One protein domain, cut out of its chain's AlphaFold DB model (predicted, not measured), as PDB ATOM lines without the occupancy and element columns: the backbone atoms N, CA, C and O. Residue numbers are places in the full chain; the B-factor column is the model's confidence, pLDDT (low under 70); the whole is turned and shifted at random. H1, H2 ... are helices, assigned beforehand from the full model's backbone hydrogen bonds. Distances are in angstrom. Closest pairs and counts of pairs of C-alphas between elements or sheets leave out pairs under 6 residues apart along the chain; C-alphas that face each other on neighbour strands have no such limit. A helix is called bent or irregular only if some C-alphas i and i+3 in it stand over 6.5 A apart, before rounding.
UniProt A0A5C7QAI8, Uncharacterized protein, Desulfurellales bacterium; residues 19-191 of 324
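This is residues 19 to 191 of the 324 residues of an uncharacterized protein of Desulfurellales bacterium (UniProt A0A5C7QAI8). A long helical hairpin, H4 with the bent H5, makes the long axis; H1 and H2 pack on H4, and H3 folds back on H2. A second helical hairpin, H7 and H8, crosses the far end of H5b, and residues 186 to 191 of H8 stick out. The printed part has 173 residues with eight named helices, H1 to H8 in chain order, and no named strand: all helix. It is loose and elongated, with a radius of gyration of the C-alphas of 20.7 A and spans of 69 by 42 by 27 A.

H1, residues 19 to 35, touches H4, residues 74 to 100, with residues 29 to 33 alone (closest C-alphas Tyr 33 and Phe 88, 6.4 A). H2, residues 38 to 53, touches H4 at a steep tilt of 54 degrees (Ala 42 and Ala 80, 5.0 A) and H3, residues 60 to 72 (Ala 50 and Val 67, 5.9 A). H5, residues 106 to 142, was assigned as one helix by its hydrogen bonds but is bent: C-alphas 119 and 122 are 6.6 A apart. Its arms are H5a, residues 106 to 119, and H5b, residues 122 to 142. H4 and H5a form a hairpin at a shallow tilt of 23 degrees, opposite ways (Ala 96 and Gly 110, 4.2 A). H4 touches H5b too (Ala 78 and His 131, 4.9 A). H6, residues 145 to 148, only just touches H5b, only at the corner, with 3 pairs of C-alphas within 8 A. H7, residues 152 to 165, is about perpendicular to H5b at 84 degrees (Val 137 and Val 158, 5.5 A). H7 and H8, residues 167 to 191, form a hairpin at a shallow tilt of 17 degrees (Ala 159 and Ala 174, 4.3 A). Every O i to N i+4 pair is within hydrogen-bond range in H1, H2, H3, H4, H5a and H5b; in H7 it is 8 of 10, in H8 19 of 21.

H1 begins at C-alpha 19, (76.516, 124.326, 136.264). H4 is 38.7 A long, H5b 30.3 A and H8 36.6 A, ending at C-alpha 191, (135.363, 153.516, 128.993).

The C-alphas of Gly 104 and Ala 190, the two farthest apart, are 69.4 A apart. The printed part has no cut and no long link. The mean pLDDT of the printed part is 71.2; residues 19 to 64 and 102 to 112 are among those under 70.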
ATOM      1  N   ARG A  19      75.875 125.168 137.292       39.31
ATOM      2  CA  ARG A  19      76.516 124.326 136.264       39.31
ATOM      3  C   ARG A  19      75.985 124.624 134.863       39.31
ATOM      4  O   ARG A  19      76.777 124.740 133.930       39.31
ATOM      5  N   GLN A  20      74.673 124.804 134.709       42.62
ATOM      6  CA  GLN A  20      74.072 125.218 133.438       42.62
ATOM      7  C   GLN A  20      74.492 126.644 133.052       42.62
ATOM      8  O   GLN A  20      74.820 126.890 131.892       42.62
ATOM      9  N   GLY A  21      74.587 127.558 134.019       39.25
ATOM     10  CA  GLY A  21      75.109 128.911 133.841       39.25
ATOM     11  C   GLY A  21      76.581 128.929 133.423       39.25
ATOM     12  O   GLY A  21      76.945 129.684 132.526       39.25
ATOM     13  N   ALA A  22      77.416 128.050 133.988       33.91
ATOM     14  CA  ALA A  22      78.816 127.885 133.594       33.91
ATOM     15  C   ALA A  22      78.966 127.266 132.192       33.91
ATOM     16  O   ALA A  22      79.802 127.715 131.410       33.91
ATOM     17  N   ALA A  23      78.130 126.288 131.829       36.78
ATOM     18  CA  ALA A  23      78.122 125.690 130.492       36.78
ATOM     19  C   ALA A  23      77.635 126.680 129.416       36.78
ATOM     20  O   ALA A  23      78.254 126.814 128.359       36.78
ATOM     21  N   GLN A  24      76.575 127.443 129.703       44.03
ATOM     22  CA  GLN A  24      76.098 128.522 128.834       44.03
ATOM     23  C   GLN A  24      77.101 129.678 128.755       44.03
ATOM     24  O   GLN A  24      77.274 130.262 127.684       44.03
ATOM     25  N   ALA A  25      77.799 129.993 129.850       37.22
ATOM     26  CA  ALA A  25      78.916 130.929 129.835       37.22
ATOM     27  C   ALA A  25      80.040 130.404 128.935       37.22
ATOM     28  O   ALA A  25      80.468 131.146 128.064       37.22
ATOM     29  N   GLY A  26      80.433 129.131 129.036       36.19
ATOM     30  CA  GLY A  26      81.428 128.495 128.162       36.19
ATOM     31  C   GLY A  26      81.057 128.537 126.673       36.19
ATOM     32  O   GLY A  26      81.889 128.882 125.831       36.19
ATOM     33  N   GLN A  27      79.790 128.291 126.328       43.25
ATOM     34  CA  GLN A  27      79.310 128.419 124.946       43.25
ATOM     35  C   GLN A  27      79.308 129.875 124.462       43.25
ATOM     36  O   GLN A  27      79.797 130.153 123.365       43.25
ATOM     37  N   ARG A  28      78.842 130.823 125.284       43.84
ATOM     38  CA  ARG A  28      78.859 132.265 124.968       43.84
ATOM     39  C   ARG A  28      80.276 132.825 124.887       43.84
ATOM     40  O   ARG A  28      80.533 133.711 124.083       43.84
ATOM     41  N   VAL A  29      81.198 132.270 125.663       40.31
ATOM     42  CA  VAL A  29      82.641 132.515 125.618       40.31
ATOM     43  C   VAL A  29      83.235 132.015 124.304       40.31
ATOM     44  O   VAL A  29      83.968 132.755 123.658       40.31
ATOM     45  N   SER A  30      82.872 130.814 123.851       44.12
ATOM     46  CA  SER A  30      83.320 130.290 122.553       44.12
ATOM     47  C   SER A  30      82.764 131.094 121.365       44.12
ATOM     48  O   SER A  30      83.455 131.306 120.369       44.12
ATOM     49  N   GLN A  31      81.531 131.598 121.477       48.38
ATOM     50  CA  GLN A  31      80.920 132.476 120.478       48.38
ATOM     51  C   GLN A  31      81.544 133.871 120.502       48.38
ATOM     52  O   GLN A  31      81.818 134.431 119.446       48.38
ATOM     53  N   ALA A  32      81.845 134.403 121.687       43.94
ATOM     54  CA  ALA A  32      82.579 135.649 121.843       43.94
ATOM     55  C   ALA A  32      83.992 135.545 121.268       43.94
ATOM     56  O   ALA A  32      84.404 136.427 120.530       43.94
ATOM     57  N   TYR A  33      84.688 134.434 121.514       44.38
ATOM     58  CA  TYR A  33      85.983 134.115 120.918       44.38
ATOM     59  C   TYR A  33      85.940 134.156 119.382       44.38
ATOM     60  O   TYR A  33      86.821 134.739 118.755       44.38
ATOM     61  N   ARG A  34      84.878 133.623 118.764       50.19
ATOM     62  CA  ARG A  34      84.641 133.757 117.316       50.19
ATOM     63  C   ARG A  34      84.287 135.195 116.909       50.19
ATOM     64  O   ARG A  34      84.728 135.643 115.856       50.19
ATOM     65  N   ALA A  35      83.554 135.932 117.745       45.12
ATOM     66  CA  ALA A  35      83.111 137.304 117.480       45.12
ATOM     67  C   ALA A  35      84.236 138.356 117.540       45.12
ATOM     68  O   ALA A  35      84.209 139.301 116.760       45.12
ATOM     69  N   VAL A  36      85.264 138.185 118.385       43.38
ATOM     70  CA  VAL A  36      86.502 139.007 118.354       43.38
ATOM     71  C   VAL A  36      87.483 138.578 117.248       43.38
ATOM     72  O   VAL A  36      88.630 139.014 117.206       43.38
ATOM     73  N   GLY A  37      87.031 137.742 116.311       48.88
ATOM     74  CA  GLY A  37      87.789 137.324 115.136       48.88
ATOM     75  C   GLY A  37      88.531 135.999 115.291       48.88
ATOM     76  O   GLY A  37      89.080 135.525 114.301       48.88
ATOM     77  N   GLY A  38      88.541 135.372 116.472       61.34
ATOM     78  CA  GLY A  38      89.124 134.046 116.707       61.34
ATOM     79  C   GLY A  38      90.498 133.849 116.053       61.34
ATOM     80  O   GLY A  38      91.394 134.688 116.168       61.34
ATOM     81  N   VAL A  39      90.641 132.755 115.302       52.06
ATOM     82  CA  VAL A  39      91.847 132.430 114.518       52.06
ATOM     83  C   VAL A  39      92.155 133.496 113.456       52.06
ATOM     84  O   VAL A  39      93.320 133.784 113.204       52.06
ATOM     85  N   ALA A  40      91.143 134.147 112.876       51.06
ATOM     86  CA  ALA A  40      91.327 135.201 111.875       51.06
ATOM     87  C   ALA A  40      91.852 136.525 112.474       51.06
ATOM     88  O   ALA A  40      92.498 137.304 111.777       51.06
ATOM     89  N   GLY A  41      91.592 136.800 113.756       55.38
ATOM     90  CA  GLY A  41      92.186 137.919 114.497       55.38
ATOM     91  C   GLY A  41      93.663 137.669 114.808       55.38
ATOM     92  O   GLY A  41      94.500 138.529 114.550       55.38
ATOM     93  N   ALA A  42      93.991 136.453 115.254       50.41
ATOM     94  CA  ALA A  42      95.376 136.027 115.459       50.41
ATOM     95  C   ALA A  42      96.172 136.004 114.140       50.41
ATOM     96  O   ALA A  42      97.305 136.469 114.100       50.41
ATOM     97  N   ALA A  43      95.564 135.539 113.044       52.72
ATOM     98  CA  ALA A  43      96.178 135.540 111.718       52.72
ATOM     99  C   ALA A  43      96.394 136.956 111.154       52.72
ATOM    100  O   ALA A  43      97.373 137.179 110.448       52.72
ATOM    101  N   ARG A  44      95.507 137.914 111.467       61.59
ATOM    102  CA  ARG A  44      95.702 139.333 111.124       61.59
ATOM    103  C   ARG A  44      96.838 139.952 111.925       61.59
ATOM    104  O   ARG A  44      97.777 140.428 111.315       61.59
ATOM    105  N   SER A  45      96.840 139.806 113.249       55.47
ATOM    106  CA  SER A  45      97.942 140.302 114.087       55.47
ATOM    107  C   SER A  45      99.295 139.682 113.716       55.47
ATOM    108  O   SER A  45     100.307 140.374 113.733       55.47
ATOM    109  N   ALA A  46      99.321 138.404 113.330       52.88
ATOM    110  CA  ALA A  46     100.526 137.756 112.828       52.88
ATOM    111  C   ALA A  46     100.970 138.293 111.457       52.88
ATOM    112  O   ALA A  46     102.167 138.419 111.215       52.88
ATOM    113  N   ARG A  47     100.025 138.628 110.566       60.00
ATOM    114  CA  ARG A  47     100.319 139.310 109.295       60.00
ATOM    115  C   ARG A  47     100.848 140.719 109.522       60.00
ATOM    116  O   ARG A  47     101.858 141.053 108.920       60.00
ATOM    117  N   ASP A  48     100.204 141.496 110.385       64.69
ATOM    118  CA  ASP A  48     100.595 142.872 110.700       64.69
ATOM    119  C   ASP A  48     101.998 142.890 111.324       64.69
ATOM    120  O   ASP A  48     102.876 143.604 110.850       64.69
ATOM    121  N   TYR A  49     102.263 141.998 112.287       57.44
ATOM    122  CA  TYR A  49     103.586 141.845 112.898       57.44
ATOM    123  C   TYR A  49     104.659 141.425 111.888       57.44
ATOM    124  O   TYR A  49     105.752 141.985 111.886       57.44
ATOM    125  N   ALA A  50     104.371 140.461 111.008       57.50
ATOM    126  CA  ALA A  50     105.305 140.076 109.953       57.50
ATOM    127  C   ALA A  50     105.589 141.253 109.000       57.50
ATOM    128  O   ALA A  50     106.729 141.463 108.598       57.50
ATOM    129  N   HIS A  51     104.573 142.057 108.689       62.94
ATOM    130  CA  HIS A  51     104.717 143.229 107.830       62.94
ATOM    131  C   HIS A  51     105.551 144.348 108.481       62.94
ATOM    132  O   HIS A  51     106.289 145.041 107.785       62.94
ATOM    133  N   GLU A  52     105.451 144.515 109.802       61.50
ATOM    134  CA  GLU A  52     106.253 145.467 110.584       61.50
ATOM    135  C   GLU A  52     107.690 144.976 110.817       61.50
ATOM    136  O   GLU A  52     108.627 145.766 110.756       61.50
ATOM    137  N   THR A  53     107.874 143.676 111.060       58.97
ATOM    138  CA  THR A  53     109.163 143.098 111.486       58.97
ATOM    139  C   THR A  53     110.090 142.795 110.313       58.97
ATOM    140  O   THR A  53     111.303 142.919 110.448       58.97
ATOM    141  N   PHE A  54     109.550 142.401 109.156       56.62
ATOM    142  CA  PHE A  54     110.357 142.024 107.988       56.62
ATOM    143  C   PHE A  54     110.479 143.143 106.932       56.62
ATOM    144  O   PHE A  54     111.168 142.970 105.925       56.62
ATOM    145  N   GLY A  55     109.866 144.314 107.162       54.16
ATOM    146  CA  GLY A  55     109.937 145.472 106.262       54.16
ATOM    147  C   GLY A  55     109.291 145.242 104.878       54.16
ATOM    148  O   GLY A  55     108.578 144.260 104.669       54.16
ATOM    149  N   PRO A  56     109.512 146.137 103.889       51.84
ATOM    150  CA  PRO A  56     108.901 146.054 102.554       51.84
ATOM    151  C   PRO A  56     109.567 145.029 101.611       51.84
ATOM    152  O   PRO A  56     109.408 145.117 100.393       51.84
ATOM    153  N   ALA A  57     110.342 144.075 102.127       44.06
ATOM    154  CA  ALA A  57     111.160 143.203 101.298       44.06
ATOM    155  C   ALA A  57     110.344 142.047 100.687       44.06
ATOM    156  O   ALA A  57     109.924 141.123 101.381       44.06
ATOM    157  N   GLY A  58     110.172 142.087  99.363       57.31
ATOM    158  CA  GLY A  58     109.915 140.893  98.555       57.31
ATOM    159  C   GLY A  58     108.598 140.851  97.779       57.31
ATOM    160  O   GLY A  58     107.622 141.578  98.028       57.31
ATOM    161  N   SER A  59     108.594 139.939  96.811       63.34
ATOM    162  CA  SER A  59     107.423 139.544  96.029       63.34
ATOM    163  C   SER A  59     106.276 139.077  96.943       63.34
ATOM    164  O   SER A  59     106.472 138.714  98.106       63.34
ATOM    165  N   VAL A  60     105.039 139.094  96.437       62.56
ATOM    166  CA  VAL A  60     103.849 138.660  97.202       62.56
ATOM    167  C   VAL A  60     104.012 137.225  97.730       62.56
ATOM    168  O   VAL A  60     103.553 136.904  98.827       62.56
ATOM    169  N   GLU A  61     104.717 136.375  96.985       66.81
ATOM    170  CA  GLU A  61     104.987 134.984  97.347       66.81
ATOM    171  C   GLU A  61     105.992 134.847  98.495       66.81
ATOM    172  O   GLU A  61     105.767 134.048  99.405       66.81
ATOM    173  N   GLU A  62     107.060 135.647  98.507       64.62
ATOM    174  CA  GLU A  62     108.040 135.673  99.602       64.62
ATOM    175  C   GLU A  62     107.404 136.162 100.902       64.62
ATOM    176  O   GLU A  62     107.576 135.532 101.946       64.62
ATOM    177  N   ARG A  63     106.555 137.194 100.830       63.81
ATOM    178  CA  ARG A  63     105.751 137.644 101.978       63.81
ATOM    179  C   ARG A  63     104.799 136.560 102.472       63.81
ATOM    180  O   ARG A  63     104.683 136.330 103.675       63.81
ATOM    181  N   ALA A  64     104.136 135.846 101.565       64.12
ATOM    182  CA  ALA A  64     103.241 134.752 101.934       64.12
ATOM    183  C   ALA A  64     103.978 133.555 102.563       64.12
ATOM    184  O   ALA A  64     103.363 132.806 103.329       64.12
ATOM    185  N   ARG A  65     105.260 133.351 102.238       71.75
ATOM    186  CA  ARG A  65     106.128 132.360 102.893       71.75
ATOM    187  C   ARG A  65     106.557 132.841 104.277       71.75
ATOM    188  O   ARG A  65     106.242 132.165 105.243       71.75
ATOM    189  N   GLN A  66     107.100 134.052 104.398       66.69
ATOM    190  CA  GLN A  66     107.521 134.624 105.685       66.69
ATOM    191  C   GLN A  66     106.384 134.695 106.713       66.69
ATOM    192  O   GLN A  66     106.574 134.361 107.878       66.69
ATOM    193  N   VAL A  67     105.173 135.069 106.290       65.75
ATOM    194  CA  VAL A  67     103.990 135.048 107.163       65.75
ATOM    195  C   VAL A  67     103.652 133.620 107.594       65.75
ATOM    196  O   VAL A  67     103.315 133.402 108.757       65.75
ATOM    197  N   ARG A  68     103.720 132.635 106.687       70.38
ATOM    198  CA  ARG A  68     103.482 131.223 107.032       70.38
ATOM    199  C   ARG A  68     104.531 130.707 108.010       70.38
ATOM    200  O   ARG A  68     104.167 130.073 109.001       70.38
ATOM    201  N   ASP A  69     105.792 131.038 107.781       71.25
ATOM    202  CA  ASP A  69     106.905 130.661 108.645       71.25
ATOM    203  C   ASP A  69     106.761 131.317 110.024       71.25
ATOM    204  O   ASP A  69     106.863 130.644 111.046       71.25
ATOM    205  N   TYR A  70     106.388 132.598 110.080       68.25
ATOM    206  CA  TYR A  70     106.102 133.282 111.338       68.25
ATOM    207  C   TYR A  70     104.918 132.653 112.081       68.25
ATOM    208  O   TYR A  70     105.044 132.315 113.255       68.25
ATOM    209  N   VAL A  71     103.776 132.437 111.421       66.44
ATOM    210  CA  VAL A  71     102.574 131.853 112.049       66.44
ATOM    211  C   VAL A  71     102.835 130.442 112.590       66.44
ATOM    212  O   VAL A  71     102.255 130.055 113.606       66.44
ATOM    213  N   THR A  72     103.701 129.673 111.930       69.31
ATOM    214  CA  THR A  72     104.068 128.314 112.354       69.31
ATOM    215  C   THR A  72     105.219 128.277 113.361       69.31
ATOM    216  O   THR A  72     105.356 127.278 114.074       69.31
ATOM    217  N   SER A  73     105.991 129.362 113.478       72.75
ATOM    218  CA  SER A  73     107.054 129.522 114.471       72.75
ATOM    219  C   SER A  73     106.522 129.556 115.908       72.75
ATOM    220  O   SER A  73     105.362 129.883 116.171       72.75
ATOM    221  N   ASP A  74     107.396 129.255 116.869       71.69
ATOM    222  CA  ASP A  74     107.073 129.361 118.295       71.69
ATOM    223  C   ASP A  74     106.683 130.784 118.715       71.69
ATOM    224  O   ASP A  74     105.758 130.963 119.507       71.69
ATOM    225  N   GLU A  75     107.321 131.790 118.113       72.44
ATOM    226  CA  GLU A  75     107.014 133.205 118.314       72.44
ATOM    227  C   GLU A  75     105.583 133.540 117.874       72.44
ATOM    228  O   GLU A  75     104.792 134.059 118.668       72.44
ATOM    229  N   GLY A  76     105.206 133.172 116.645       67.88
ATOM    230  CA  GLY A  76     103.857 133.410 116.135       67.88
ATOM    231  C   GLY A  76     102.789 132.625 116.894       67.88
ATOM    232  O   GLY A  76     101.717 133.162 117.187       67.88
ATOM    233  N   ARG A  77     103.084 131.387 117.311       70.31
ATOM    234  CA  ARG A  77     102.188 130.602 118.176       70.31
ATOM    235  C   ARG A  77     101.985 131.258 119.541       70.31
ATOM    236  O   ARG A  77     100.854 131.290 120.033       70.31
ATOM    237  N   ALA A  78     103.040 131.788 120.155       70.69
ATOM    238  CA  ALA A  78     102.950 132.485 121.435       70.69
ATOM    239  C   ALA A  78     102.174 133.805 121.316       70.69
ATOM    240  O   ALA A  78     101.283 134.065 122.131       70.69
ATOM    241  N   ASN A  79     102.429 134.585 120.261       75.50
ATOM    242  CA  ASN A  79     101.682 135.804 119.963       75.50
ATOM    243  C   ASN A  79     100.187 135.513 119.750       75.50
ATOM    244  O   ASN A  79      99.325 136.176 120.332       75.50
ATOM    245  N   ALA A  80      99.865 134.465 118.986       67.44
ATOM    246  CA  ALA A  80      98.490 134.027 118.769       67.44
ATOM    247  C   ALA A  80      97.795 133.666 120.091       67.44
ATOM    248  O   ALA A  80      96.695 134.151 120.355       67.44
ATOM    249  N   ARG A  81      98.443 132.878 120.963       69.56
ATOM    250  CA  ARG A  81      97.901 132.519 122.290       69.56
ATOM    251  C   ARG A  81      97.661 133.750 123.165       69.56
ATOM    252  O   ARG A  81      96.589 133.873 123.755       69.56
ATOM    253  N   HIS A  82      98.618 134.674 123.222       73.75
ATOM    254  CA  HIS A  82      98.493 135.908 123.996       73.75
ATOM    255  C   HIS A  82      97.380 136.823 123.459       73.75
ATOM    256  O   HIS A  82      96.560 137.332 124.225       73.75
ATOM    257  N   THR A  83      97.302 137.006 122.142       70.75
ATOM    258  CA  THR A  83      96.282 137.838 121.483       70.75
ATOM    259  C   THR A  83      94.880 137.272 121.702       70.75
ATOM    260  O   THR A  83      93.944 137.991 122.061       70.75
ATOM    261  N   VAL A  84      94.738 135.953 121.592       70.31
ATOM    262  CA  VAL A  84      93.498 135.246 121.921       70.31
ATOM    263  C   VAL A  84      93.115 135.455 123.387       70.31
ATOM    264  O   VAL A  84      91.997 135.881 123.670       70.31
ATOM    265  N   ALA A  85      94.030 135.210 124.322       69.00
ATOM    266  CA  ALA A  85      93.721 135.300 125.745       69.00
ATOM    267  C   ALA A  85      93.404 136.744 126.183       69.00
ATOM    268  O   ALA A  85      92.466 136.971 126.948       69.00
ATOM    269  N   SER A  86      94.129 137.734 125.657       71.31
ATOM    270  CA  SER A  86      93.914 139.155 125.960       71.31
ATOM    271  C   SER A  86      92.612 139.700 125.363       71.31
ATOM    272  O   SER A  86      91.879 140.416 126.048       71.31
ATOM    273  N   SER A  87      92.270 139.332 124.122       70.00
ATOM    274  CA  SER A  87      90.971 139.685 123.523       70.00
ATOM    275  C   SER A  87      89.810 139.062 124.301       70.00
ATOM    276  O   SER A  87      88.792 139.717 124.535       70.00
ATOM    277  N   PHE A  88      89.995 137.833 124.786       71.94
ATOM    278  CA  PHE A  88      89.015 137.153 125.616       71.94
ATOM    279  C   PHE A  88      88.818 137.838 126.975       71.94
ATOM    280  O   PHE A  88      87.685 138.111 127.372       71.94
ATOM    281  N   GLN A  89      89.907 138.200 127.658       79.50
ATOM    282  CA  GLN A  89      89.844 138.963 128.904       79.50
ATOM    283  C   GLN A  89      89.117 140.302 128.709       79.50
ATOM    284  O   GLN A  89      88.221 140.627 129.489       79.50
ATOM    285  N   ARG A  90      89.446 141.057 127.648       75.12
ATOM    286  CA  ARG A  90      88.779 142.331 127.325       75.12
ATOM    287  C   ARG A  90      87.281 142.146 127.112       75.12
ATOM    288  O   ARG A  90      86.495 142.894 127.687       75.12
ATOM    289  N   PHE A  91      86.884 141.117 126.363       77.62
ATOM    290  CA  PHE A  91      85.474 140.789 126.172       77.62
ATOM    291  C   PHE A  91      84.755 140.538 127.505       77.62
ATOM    292  O   PHE A  91      83.677 141.091 127.732       77.62
ATOM    293  N   LEU A  92      85.345 139.737 128.402       75.31
ATOM    294  CA  LEU A  92      84.766 139.459 129.719       75.31
ATOM    295  C   LEU A  92      84.634 140.736 130.558       75.31
ATOM    296  O   LEU A  92      83.570 140.980 131.125       75.31
ATOM    297  N   SER A  93      85.664 141.584 130.586       77.94
ATOM    298  CA  SER A  93      85.633 142.867 131.298       77.94
ATOM    299  C   SER A  93      84.584 143.831 130.733       77.94
ATOM    300  O   SER A  93      83.844 144.461 131.489       77.94
ATOM    301  N   ASP A  94      84.464 143.933 129.410       76.75
ATOM    302  CA  ASP A  94      83.460 144.787 128.771       76.75
ATOM    303  C   ASP A  94      82.045 144.260 129.006       76.75
ATOM    304  O   ASP A  94      81.109 145.037 129.232       76.75
ATOM    305  N   ARG A  95      81.871 142.934 129.016       73.81
ATOM    306  CA  ARG A  95      80.592 142.307 129.344       73.81
ATOM    307  C   ARG A  95      80.230 142.510 130.812       73.81
ATOM    308  O   ARG A  95      79.074 142.835 131.079       73.81
ATOM    309  N   ALA A  96      81.193 142.405 131.729       74.25
ATOM    310  CA  ALA A  96      81.009 142.706 133.147       74.25
ATOM    311  C   ALA A  96      80.506 144.141 133.347       74.25
ATOM    312  O   ALA A  96      79.470 144.354 133.977       74.25
ATOM    313  N   LYS A  97      81.157 145.121 132.702       78.81
ATOM    314  CA  LYS A  97      80.752 146.536 132.740       78.81
ATOM    315  C   LYS A  97      79.349 146.761 132.173       78.81
ATOM    316  O   LYS A  97      78.568 147.512 132.748       78.81
ATOM    317  N   ARG A  98      79.006 146.124 131.048       75.94
ATOM    318  CA  ARG A  98      77.677 146.266 130.417       75.94
ATOM    319  C   ARG A  98      76.563 145.617 131.240       75.94
ATOM    320  O   ARG A  98      75.475 146.180 131.319       75.94
ATOM    321  N   MET A  99      76.817 144.454 131.837       68.94
ATOM    322  CA  MET A  99      75.831 143.737 132.656       68.94
ATOM    323  C   MET A  99      75.647 144.388 134.030       68.94
ATOM    324  O   MET A  99      74.514 144.520 134.482       68.94
ATOM    325  N   GLY A 100      76.726 144.891 134.641       64.06
ATOM    326  CA  GLY A 100      76.666 145.629 135.907       64.06
ATOM    327  C   GLY A 100      75.874 146.937 135.808       64.06
ATOM    328  O   GLY A 100      75.162 147.293 136.740       64.06
ATOM    329  N   LYS A 101      75.903 147.609 134.647       71.56
ATOM    330  CA  LYS A 101      75.090 148.811 134.374       71.56
ATOM    331  C   LYS A 101      73.586 148.541 134.234       71.56
ATOM    332  O   LYS A 101      72.814 149.491 134.199       71.56
ATOM    333  N   ARG A 102      73.156 147.279 134.114       65.94
ATOM    334  CA  ARG A 102      71.762 146.917 133.796       65.94
ATOM    335  C   ARG A 102      70.841 146.778 135.016       65.94
ATOM    336  O   ARG A 102      69.653 146.559 134.814       65.94
ATOM    337  N   GLY A 103      71.365 146.934 136.236       53.75
ATOM    338  CA  GLY A 103      70.599 146.843 137.487       53.75
ATOM    339  C   GLY A 103      70.009 145.446 137.768       53.75
ATOM    340  O   GLY A 103      69.923 144.590 136.886       53.75
ATOM    341  N   GLY A 104      69.633 145.176 139.023       65.88
ATOM    342  CA  GLY A 104      68.972 143.923 139.429       65.88
ATOM    343  C   GLY A 104      69.800 142.646 139.154       65.88
ATOM    344  O   GLY A 104      70.985 142.614 139.498       65.88
ATOM    345  N   PRO A 105      69.242 141.589 138.520       59.56
ATOM    346  CA  PRO A 105      69.956 140.328 138.250       59.56
ATOM    347  C   PRO A 105      71.190 140.492 137.336       59.56
ATOM    348  O   PRO A 105      72.047 139.607 137.271       59.56
ATOM    349  N   GLY A 106      71.331 141.646 136.669       54.19
ATOM    350  CA  GLY A 106      72.532 142.018 135.918       54.19
ATOM    351  C   GLY A 106      73.782 142.197 136.786       54.19
ATOM    352  O   GLY A 106      74.886 141.990 136.285       54.19
ATOM    353  N   TYR A 107      73.632 142.500 138.082       64.12
ATOM    354  CA  TYR A 107      74.755 142.649 139.014       64.12
ATOM    355  C   TYR A 107      75.467 141.316 139.277       64.12
ATOM    356  O   TYR A 107      76.690 141.248 139.179       64.12
ATOM    357  N   ILE A 108      74.706 140.240 139.512       66.12
ATOM    358  CA  ILE A 108      75.247 138.885 139.719       66.12
ATOM    359  C   ILE A 108      75.922 138.384 138.438       66.12
ATOM    360  O   ILE A 108      77.024 137.847 138.466       66.12
ATOM    361  N   ALA A 109      75.298 138.613 137.279       63.03
ATOM    362  CA  ALA A 109      75.936 138.288 136.009       63.03
ATOM    363  C   ALA A 109      77.224 139.109 135.798       63.03
ATOM    364  O   ALA A 109      78.237 138.568 135.362       63.03
ATOM    365  N   GLY A 110      77.204 140.404 136.126       63.66
ATOM    366  CA  GLY A 110      78.358 141.297 136.038       63.66
ATOM    367  C   GLY A 110      79.523 140.863 136.928       63.66
ATOM    368  O   GLY A 110      80.657 140.828 136.453       63.66
ATOM    369  N   SER A 111      79.253 140.469 138.175       68.50
ATOM    370  CA  SER A 111      80.278 139.984 139.105       68.50
ATOM    371  C   SER A 111      80.883 138.651 138.661       68.50
ATOM    372  O   SER A 111      82.098 138.489 138.746       68.50
ATOM    373  N   LEU A 112      80.088 137.741 138.086       69.25
ATOM    374  CA  LEU A 112      80.589 136.493 137.496       69.25
ATOM    375  C   LEU A 112      81.531 136.748 136.308       69.25
ATOM    376  O   LEU A 112      82.599 136.140 136.228       69.25
ATOM    377  N   TYR A 113      81.184 137.673 135.405       70.94
ATOM    378  CA  TYR A 113      82.076 138.056 134.301       70.94
ATOM    379  C   TYR A 113      83.349 138.750 134.798       70.94
ATOM    380  O   TYR A 113      84.425 138.505 134.253       70.94
ATOM    381  N   GLN A 114      83.252 139.579 135.841       73.69
ATOM    382  CA  GLN A 114      84.416 140.231 136.439       73.69
ATOM    383  C   GLN A 114      85.341 139.218 137.125       73.69
ATOM    384  O   GLN A 114      86.555 139.286 136.954       73.69
ATOM    385  N   PHE A 115      84.777 138.251 137.850       73.00
ATOM    386  CA  PHE A 115      85.532 137.155 138.450       73.00
ATOM    387  C   PHE A 115      86.263 136.340 137.378       73.00
ATOM    388  O   PHE A 115      87.467 136.125 137.491       73.00
ATOM    389  N   ALA A 116      85.571 135.964 136.298       69.06
ATOM    390  CA  ALA A 116      86.183 135.253 135.179       69.06
ATOM    391  C   ALA A 116      87.300 136.072 134.505       69.06
ATOM    392  O   ALA A 116      88.352 135.523 134.180       69.06
ATOM    393  N   ALA A 117      87.113 137.386 134.331       71.94
ATOM    394  CA  ALA A 117      88.144 138.267 133.781       71.94
ATOM    395  C   ALA A 117      89.393 138.320 134.679       71.94
ATOM    396  O   ALA A 117      90.512 138.198 134.180       71.94
ATOM    397  N   ASN A 118      89.205 138.443 135.995       77.12
ATOM    398  CA  ASN A 118      90.298 138.481 136.970       77.12
ATOM    399  C   ASN A 118      91.023 137.128 137.074       77.12
ATOM    400  O   ASN A 118      92.247 137.091 137.152       77.12
ATOM    401  N   ALA A 119      90.290 136.010 137.023       74.00
ATOM    402  CA  ALA A 119      90.867 134.666 137.075       74.00
ATOM    403  C   ALA A 119      91.794 134.378 135.881       74.00
ATOM    404  O   ALA A 119      92.793 133.675 136.014       74.00
ATOM    405  N   ILE A 120      91.484 134.944 134.712       75.12
ATOM    406  CA  ILE A 120      92.254 134.741 133.477       75.12
ATOM    407  C   ILE A 120      93.382 135.770 133.330       75.12
ATOM    408  O   ILE A 120      94.344 135.530 132.602       75.12
ATOM    409  N   GLN A 121      93.323 136.890 134.052       81.44
ATOM    410  CA  GLN A 121      94.332 137.947 133.992       81.44
ATOM    411  C   GLN A 121      95.748 137.443 134.310       81.44
ATOM    412  O   GLN A 121      96.704 137.843 133.640       81.44
ATOM    413  N   SER A 122      95.903 136.545 135.288       78.12
ATOM    414  CA  SER A 122      97.204 135.942 135.612       78.12
ATOM    415  C   SER A 122      97.750 135.115 134.440       78.12
ATOM    416  O   SER A 122      98.917 135.252 134.072       78.12
ATOM    417  N   HIS A 123      96.888 134.335 133.782       76.88
ATOM    418  CA  HIS A 123      97.231 133.572 132.585       76.88
ATOM    419  C   HIS A 123      97.590 134.469 131.399       76.88
ATOM    420  O   HIS A 123      98.576 134.196 130.722       76.88
ATOM    421  N   VAL A 124      96.849 135.554 131.163       79.44
ATOM    422  CA  VAL A 124      97.168 136.525 130.100       79.44
ATOM    423  C   VAL A 124      98.515 137.186 130.359       79.44
ATOM    424  O   VAL A 124      99.325 137.300 129.445       79.44
ATOM    425  N   THR A 125      98.787 137.558 131.609       84.06
ATOM    426  CA  THR A 125     100.068 138.159 132.006       84.06
ATOM    427  C   THR A 125     101.223 137.189 131.760       84.06
ATOM    428  O   THR A 125     102.228 137.567 131.156       84.06
ATOM    429  N   LYS A 126     101.055 135.917 132.146       82.94
ATOM    430  CA  LYS A 126     102.040 134.861 131.884       82.94
ATOM    431  C   LYS A 126     102.270 134.660 130.384       82.94
ATOM    432  O   LYS A 126     103.413 134.678 129.945       82.94
ATOM    433  N   LEU A 127     101.201 134.552 129.594       80.25
ATOM    434  CA  LEU A 127     101.285 134.427 128.134       80.25
ATOM    435  C   LEU A 127     101.955 135.646 127.487       80.25
ATOM    436  O   LEU A 127     102.658 135.503 126.492       80.25
ATOM    437  N   GLY A 128     101.763 136.842 128.047       83.75
ATOM    438  CA  GLY A 128     102.427 138.059 127.586       83.75
ATOM    439  C   GLY A 128     103.930 138.025 127.838       83.75
ATOM    440  O   GLY A 128     104.707 138.406 126.964       83.75
ATOM    441  N   HIS A 129     104.349 137.524 129.000       86.38
ATOM    442  CA  HIS A 129     105.762 137.322 129.310       86.38
ATOM    443  C   HIS A 129     106.396 136.234 128.427       86.38
ATOM    444  O   HIS A 129     107.479 136.437 127.879       86.38
ATOM    445  N   GLU A 130     105.690 135.120 128.213       82.50
ATOM    446  CA  GLU A 130     106.117 134.054 127.300       82.50
ATOM    447  C   GLU A 130     106.262 134.573 125.865       82.50
ATOM    448  O   GLU A 130     107.292 134.344 125.238       82.50
ATOM    449  N   HIS A 131     105.283 135.330 125.359       83.50
ATOM    450  CA  HIS A 131     105.348 135.937 124.030       83.50
ATOM    451  C   HIS A 131     106.562 136.864 123.879       83.50
ATOM    452  O   HIS A 131     107.295 136.733 122.901       83.50
ATOM    453  N   ARG A 132     106.823 137.751 124.851       85.69
ATOM    454  CA  ARG A 132     108.022 138.611 124.830       85.69
ATOM    455  C   ARG A 132     109.304 137.783 124.790       85.69
ATOM    456  O   ARG A 132     110.164 138.042 123.961       85.69
ATOM    457  N   THR A 133     109.385 136.745 125.617       85.69
ATOM    458  CA  THR A 133     110.560 135.865 125.681       85.69
ATOM    459  C   THR A 133     110.792 135.142 124.355       85.69
ATOM    460  O   THR A 133     111.915 135.132 123.860       85.69
ATOM    461  N   PHE A 134     109.745 134.593 123.728       84.88
ATOM    462  CA  PHE A 134     109.854 133.975 122.403       84.88
ATOM    463  C   PHE A 134     110.282 134.973 121.325       84.88
ATOM    464  O   PHE A 134     111.125 134.635 120.497       84.88
ATOM    465  N   ARG A 135     109.742 136.196 121.346       84.38
ATOM    466  CA  ARG A 135     110.123 137.268 120.415       84.38
ATOM    467  C   ARG A 135     111.601 137.622 120.544       84.38
ATOM    468  O   ARG A 135     112.319 137.689 119.551       84.38
ATOM    469  N   ASP A 136     112.066 137.821 121.768       86.44
ATOM    470  CA  ASP A 136     113.441 138.230 122.038       86.44
ATOM    471  C   ASP A 136     114.432 137.092 121.709       86.44
ATOM    472  O   ASP A 136     115.475 137.323 121.097       86.44
ATOM    473  N   VAL A 137     114.068 135.837 122.000       85.56
ATOM    474  CA  VAL A 137     114.812 134.634 121.585       85.56
ATOM    475  C   VAL A 137     114.871 134.512 120.058       85.56
ATOM    476  O   VAL A 137     115.934 134.226 119.504       85.56
ATOM    477  N   ALA A 138     113.758 134.755 119.360       81.38
ATOM    478  CA  ALA A 138     113.700 134.706 117.903       81.38
ATOM    479  C   ALA A 138     114.554 135.802 117.251       81.38
ATOM    480  O   ALA A 138     115.261 135.517 116.286       81.38
ATOM    481  N   ARG A 139     114.574 137.020 117.809       83.00
ATOM    482  CA  ARG A 139     115.476 138.106 117.378       83.00
ATOM    483  C   ARG A 139     116.944 137.700 117.473       83.00
ATOM    484  O   ARG A 139     117.686 137.854 116.505       83.00
ATOM    485  N   VAL A 140     117.347 137.109 118.601       84.50
ATOM    486  CA  VAL A 140     118.723 136.619 118.780       84.50
ATOM    487  C   VAL A 140     119.049 135.481 117.812       84.50
ATOM    488  O   VAL A 140     120.146 135.447 117.256       84.50
ATOM    489  N   ARG A 141     118.095 134.578 117.551       81.62
ATOM    490  CA  ARG A 141     118.256 133.490 116.574       81.62
ATOM    491  C   ARG A 141     118.429 134.002 115.144       81.62
ATOM    492  O   ARG A 141     119.257 133.464 114.418       81.62
ATOM    493  N   ARG A 142     117.669 135.029 114.746       78.12
ATOM    494  CA  ARG A 142     117.774 135.657 113.418       78.12
ATOM    495  C   ARG A 142     119.114 136.371 113.205       78.12
ATOM    496  O   ARG A 142     119.467 136.633 112.062       78.12
ATOM    497  N   GLY A 143     119.863 136.664 114.273       69.31
ATOM    498  CA  GLY A 143     121.088 137.458 114.176       69.31
ATOM    499  C   GLY A 143     120.805 138.912 113.793       69.31
ATOM    500  O   GLY A 143     121.665 139.564 113.207       69.31
ATOM    501  N   ASP A 144     119.594 139.392 114.089       68.75
ATOM    502  CA  ASP A 144     119.128 140.730 113.733       68.75
ATOM    503  C   ASP A 144     120.089 141.791 114.305       68.75
ATOM    504  O   ASP A 144     120.466 141.689 115.480       68.75
ATOM    505  N   PRO A 145     120.486 142.840 113.557       63.66
ATOM    506  CA  PRO A 145     121.256 143.950 114.124       63.66
ATOM    507  C   PRO A 145     120.569 144.586 115.347       63.66
ATOM    508  O   PRO A 145     121.248 145.140 116.212       63.66
ATOM    509  N   GLU A 146     119.247 144.420 115.492       61.91
ATOM    510  CA  GLU A 146     118.483 144.821 116.679       61.91
ATOM    511  C   GLU A 146     118.933 144.165 117.995       61.91
ATOM    512  O   GLU A 146     118.619 144.692 119.063       61.91
ATOM    513  N   ILE A 147     119.720 143.080 117.978       70.56
ATOM    514  CA  ILE A 147     120.335 142.516 119.198       70.56
ATOM    515  C   ILE A 147     121.186 143.585 119.917       70.56
ATOM    516  O   ILE A 147     121.272 143.601 121.147       70.56
ATOM    517  N   MET A 148     121.759 144.538 119.170       68.31
ATOM    518  CA  MET A 148     122.480 145.680 119.742       68.31
ATOM    519  C   MET A 148     121.572 146.695 120.447       68.31
ATOM    520  O   MET A 148     122.044 147.430 121.311       68.31
ATOM    521  N   HIS A 149     120.281 146.721 120.121       77.31
ATOM    522  CA  HIS A 149     119.294 147.627 120.711       77.31
ATOM    523  C   HIS A 149     118.503 146.994 121.859       77.31
ATOM    524  O   HIS A 149     117.854 147.716 122.614       77.31
ATOM    525  N   MET A 150     118.593 145.673 122.044       83.06
ATOM    526  CA  MET A 150     118.031 145.008 123.222       83.06
ATOM    527  C   MET A 150     118.675 145.538 124.501       83.06
ATOM    528  O   MET A 150     119.863 145.862 124.529       83.06
ATOM    529  N   THR A 151     117.925 145.607 125.590       86.94
ATOM    530  CA  THR A 151     118.468 145.987 126.898       86.94
ATOM    531  C   THR A 151     119.341 144.869 127.482       86.94
ATOM    532  O   THR A 151     119.281 143.709 127.070       86.94
ATOM    533  N   HIS A 152     120.187 145.204 128.463       87.44
ATOM    534  CA  HIS A 152     121.015 144.207 129.156       87.44
ATOM    535  C   HIS A 152     120.155 143.139 129.860       87.44
ATOM    536  O   HIS A 152     120.504 141.961 129.864       87.44
ATOM    537  N   GLU A 153     119.011 143.539 130.420       87.94
ATOM    538  CA  GLU A 153     118.067 142.622 131.065       87.94
ATOM    539  C   GLU A 153     117.385 141.696 130.057       87.94
ATOM    540  O   GLU A 153     117.297 140.496 130.302       87.94
ATOM    541  N   GLU A 154     116.972 142.213 128.896       88.00
ATOM    542  CA  GLU A 154     116.390 141.396 127.824       88.00
ATOM    543  C   GLU A 154     117.377 140.330 127.329       88.00
ATOM    544  O   GLU A 154     117.016 139.160 127.225       88.00
ATOM    545  N   LEU A 155     118.646 140.688 127.110       89.75
ATOM    546  CA  LEU A 155     119.683 139.727 126.714       89.75
ATOM    547  C   LEU A 155     119.946 138.667 127.792       89.75
ATOM    548  O   LEU A 155     120.145 137.491 127.477       89.75
ATOM    549  N   ARG A 156     119.915 139.056 129.073       90.44
ATOM    550  CA  ARG A 156     120.041 138.116 130.193       90.44
ATOM    551  C   ARG A 156     118.856 137.154 130.247       90.44
ATOM    552  O   ARG A 156     119.069 135.952 130.404       90.44
ATOM    553  N   ASN A 157     117.642 137.668 130.070       89.94
ATOM    554  CA  ASN A 157     116.428 136.860 130.015       89.94
ATOM    555  C   ASN A 157     116.485 135.882 128.838       89.94
ATOM    556  O   ASN A 157     116.220 134.699 129.028       89.94
ATOM    557  N   VAL A 158     116.931 136.318 127.654       89.69
ATOM    558  CA  VAL A 158     117.133 135.418 126.508       89.69
ATOM    559  C   VAL A 158     118.142 134.320 126.828       89.69
ATOM    560  O   VAL A 158     117.845 133.153 126.597       89.69
ATOM    561  N   ALA A 159     119.302 134.645 127.406       90.06
ATOM    562  CA  ALA A 159     120.306 133.638 127.750       90.06
ATOM    563  C   ALA A 159     119.786 132.607 128.773       90.06
ATOM    564  O   ALA A 159     120.054 131.413 128.642       90.06
ATOM    565  N   GLN A 160     119.016 133.052 129.771       90.25
ATOM    566  CA  GLN A 160     118.421 132.179 130.791       90.25
ATOM    567  C   GLN A 160     117.301 131.298 130.227       90.25
ATOM    568  O   GLN A 160     117.190 130.124 130.582       90.25
ATOM    569  N   HIS A 161     116.491 131.848 129.326       87.75
ATOM    570  CA  HIS A 161     115.314 131.188 128.773       87.75
ATOM    571  C   HIS A 161     115.571 130.485 127.433       87.75
ATOM    572  O   HIS A 161     114.704 129.761 126.948       87.75
ATOM    573  N   ALA A 162     116.772 130.586 126.862       88.69
ATOM    574  CA  ALA A 162     117.112 129.950 125.593       88.69
ATOM    575  C   ALA A 162     116.831 128.439 125.596       88.69
ATOM    576  O   ALA A 162     116.290 127.926 124.625       88.69
ATOM    577  N   LYS A 163     117.115 127.722 126.693       87.06
ATOM    578  CA  LYS A 163     116.835 126.275 126.793       87.06
ATOM    579  C   LYS A 163     115.347 125.940 126.668       87.06
ATOM    580  O   LYS A 163     115.001 124.943 126.047       87.06
ATOM    581  N   SER A 164     114.482 126.762 127.254       83.75
ATOM    582  CA  SER A 164     113.039 126.503 127.290       83.75
ATOM    583  C   SER A 164     112.314 127.010 126.040       83.75
ATOM    584  O   SER A 164     111.276 126.462 125.685       83.75
ATOM    585  N   TYR A 165     112.851 128.039 125.377       82.50
ATOM    586  CA  TYR A 165     112.164 128.768 124.300       82.50
ATOM    587  C   TYR A 165     112.914 128.752 122.953       82.50
ATOM    588  O   TYR A 165     112.348 129.136 121.936       82.50
ATOM    589  N   GLY A 166     114.178 128.317 122.923       77.56
ATOM    590  CA  GLY A 166     115.067 128.363 121.750       77.56
ATOM    591  C   GLY A 166     115.142 127.076 120.923       77.56
ATOM    592  O   GLY A 166     115.796 127.060 119.881       77.56
ATOM    593  N   GLY A 167     114.478 126.000 121.354       84.06
ATOM    594  CA  GLY A 167     114.406 124.739 120.609       84.06
ATOM    595  C   GLY A 167     115.782 124.115 120.337       84.06
ATOM    596  O   GLY A 167     116.636 124.053 121.222       84.06
ATOM    597  N   ALA A 168     116.007 123.646 119.108       83.94
ATOM    598  CA  ALA A 168     117.268 123.008 118.708       83.94
ATOM    599  C   ALA A 168     118.479 123.960 118.786       83.94
ATOM    600  O   ALA A 168     119.566 123.539 119.170       83.94
ATOM    601  N   ASP A 169     118.266 125.253 118.526       84.88
ATOM    602  CA  ASP A 169     119.324 126.270 118.467       84.88
ATOM    603  C   ASP A 169     119.562 126.964 119.820       84.88
ATOM    604  O   ASP A 169     120.248 127.981 119.905       84.88
ATOM    605  N   HIS A 170     119.011 126.437 120.918       87.56
ATOM    606  CA  HIS A 170     119.099 127.081 122.231       87.56
ATOM    607  C   HIS A 170     120.540 127.397 122.666       87.56
ATOM    608  O   HIS A 170     120.783 128.429 123.293       87.56
ATOM    609  N   ALA A 171     121.504 126.532 122.336       90.25
ATOM    610  CA  ALA A 171     122.901 126.721 122.706       90.25
ATOM    611  C   ALA A 171     123.537 127.912 121.971       90.25
ATOM    612  O   ALA A 171     124.209 128.729 122.602       90.25
ATOM    613  N   SER A 172     123.291 128.050 120.665       89.31
ATOM    614  CA  SER A 172     123.827 129.162 119.871       89.31
ATOM    615  C   SER A 172     123.169 130.486 120.258       89.31
ATOM    616  O   SER A 172     123.859 131.494 120.399       89.31
ATOM    617  N   ILE A 173     121.861 130.479 120.534       87.44
ATOM    618  CA  ILE A 173     121.118 131.651 121.016       87.44
ATOM    619  C   ILE A 173     121.677 132.131 122.362       87.44
ATOM    620  O   ILE A 173     121.969 133.317 122.520       87.44
ATOM    621  N   ALA A 174     121.872 131.218 123.320       91.38
ATOM    622  CA  ALA A 174     122.432 131.555 124.627       91.38
ATOM    623  C   ALA A 174     123.847 132.140 124.504       91.38
ATOM    624  O   ALA A 174     124.140 133.169 125.112       91.38
ATOM    625  N   GLN A 175     124.700 131.523 123.682       91.56
ATOM    626  CA  GLN A 175     126.059 132.006 123.439       91.56
ATOM    627  C   GLN A 175     126.074 133.378 122.760       91.56
ATOM    628  O   GLN A 175     126.862 134.238 123.146       91.56
ATOM    629  N   ASN A 176     125.206 133.622 121.778       89.31
ATOM    630  CA  ASN A 176     125.125 134.916 121.098       89.31
ATOM    631  C   ASN A 176     124.675 136.030 122.050       89.31
ATOM    632  O   ASN A 176     125.284 137.100 122.069       89.31
ATOM    633  N   ALA A 177     123.668 135.760 122.886       89.69
ATOM    634  CA  ALA A 177     123.234 136.695 123.919       89.69
ATOM    635  C   ALA A 177     124.357 136.978 124.937       89.69
ATOM    636  O   ALA A 177     124.612 138.135 125.267       89.69
ATOM    637  N   GLN A 178     125.082 135.946 125.383       91.25
ATOM    638  CA  GLN A 178     126.225 136.094 126.292       91.25
ATOM    639  C   GLN A 178     127.369 136.905 125.678       91.25
ATOM    640  O   GLN A 178     127.873 137.821 126.321       91.25
ATOM    641  N   ARG A 179     127.730 136.646 124.419       90.44
ATOM    642  CA  ARG A 179     128.773 137.406 123.713       90.44
ATOM    643  C   ARG A 179     128.436 138.891 123.608       90.44
ATOM    644  O   ARG A 179     129.327 139.727 123.724       90.44
ATOM    645  N   GLU A 180     127.168 139.236 123.393       89.00
ATOM    646  CA  GLU A 180     126.740 140.638 123.381       89.00
ATOM    647  C   GLU A 180     126.802 141.267 124.783       89.00
ATOM    648  O   GLU A 180     127.283 142.391 124.935       89.00
ATOM    649  N   LEU A 181     126.389 140.537 125.825       90.38
ATOM    650  CA  LEU A 181     126.533 140.986 127.215       90.38
ATOM    651  C   LEU A 181     128.005 141.242 127.576       90.38
ATOM    652  O   LEU A 181     128.325 142.284 128.152       90.38
ATOM    653  N   GLU A 182     128.899 140.331 127.196       90.69
ATOM    654  CA  GLU A 182     130.345 140.456 127.394       90.69
ATOM    655  C   GLU A 182     130.923 141.639 126.618       90.69
ATOM    656  O   GLU A 182     131.666 142.438 127.183       90.69
ATOM    657  N   ARG A 183     130.532 141.818 125.352       89.56
ATOM    658  CA  ARG A 183     130.935 142.967 124.527       89.56
ATOM    659  C   ARG A 183     130.557 144.292 125.187       89.56
ATOM    660  O   ARG A 183     131.359 145.225 125.198       89.56
ATOM    661  N   ARG A 184     129.357 144.381 125.768       87.81
ATOM    662  CA  ARG A 184     128.905 145.573 126.503       87.81
ATOM    663  C   ARG A 184     129.690 145.780 127.789       87.81
ATOM    664  O   ARG A 184     130.140 146.893 128.037       87.81
ATOM    665  N   ALA A 185     129.914 144.719 128.562       89.12
ATOM    666  CA  ALA A 185     130.726 144.789 129.772       89.12
ATOM    667  C   ALA A 185     132.157 145.264 129.464       89.12
ATOM    668  O   ALA A 185     132.668 146.153 130.142       89.12
ATOM    669  N   GLN A 186     132.766 144.745 128.395       91.25
ATOM    670  CA  GLN A 186     134.088 145.160 127.928       91.25
ATOM    671  C   GLN A 186     134.110 146.620 127.476       91.25
ATOM    672  O   GLN A 186     135.037 147.337 127.841       91.25
ATOM    673  N   ARG A 187     133.093 147.095 126.740       89.00
ATOM    674  CA  ARG A 187     132.976 148.516 126.359       89.00
ATOM    675  C   ARG A 187     132.879 149.423 127.581       89.00
ATOM    676  O   ARG A 187     133.691 150.331 127.719       89.00
ATOM    677  N   THR A 188     131.976 149.126 128.515       91.25
ATOM    678  CA  THR A 188     131.836 149.904 129.755       91.25
ATOM    679  C   THR A 188     133.118 149.871 130.593       91.25
ATOM    680  O   THR A 188     133.511 150.880 131.175       91.25
ATOM    681  N   GLN A 189     133.807 148.730 130.659       89.75
ATOM    682  CA  GLN A 189     135.083 148.629 131.363       89.75
ATOM    683  C   GLN A 189     136.194 149.411 130.650       89.75
ATOM    684  O   GLN A 189     136.990 150.071 131.313       89.75
ATOM    685  N   ALA A 190     136.242 149.378 129.318       90.94
ATOM    686  CA  ALA A 190     137.191 150.150 128.526       90.94
ATOM    687  C   ALA A 190     136.973 151.658 128.704       90.94
ATOM    688  O   ALA A 190     137.944 152.377 128.925       90.94
ATOM    689  N   GLU A 191     135.723 152.122 128.707       90.69
ATOM    690  CA  GLU A 191     135.363 153.516 128.993       90.69
ATOM    691  C   GLU A 191     135.795 153.929 130.403       90.69
ATOM    692  O   GLU A 191     136.455 154.951 130.570       90.69
TER     693      GLU A 191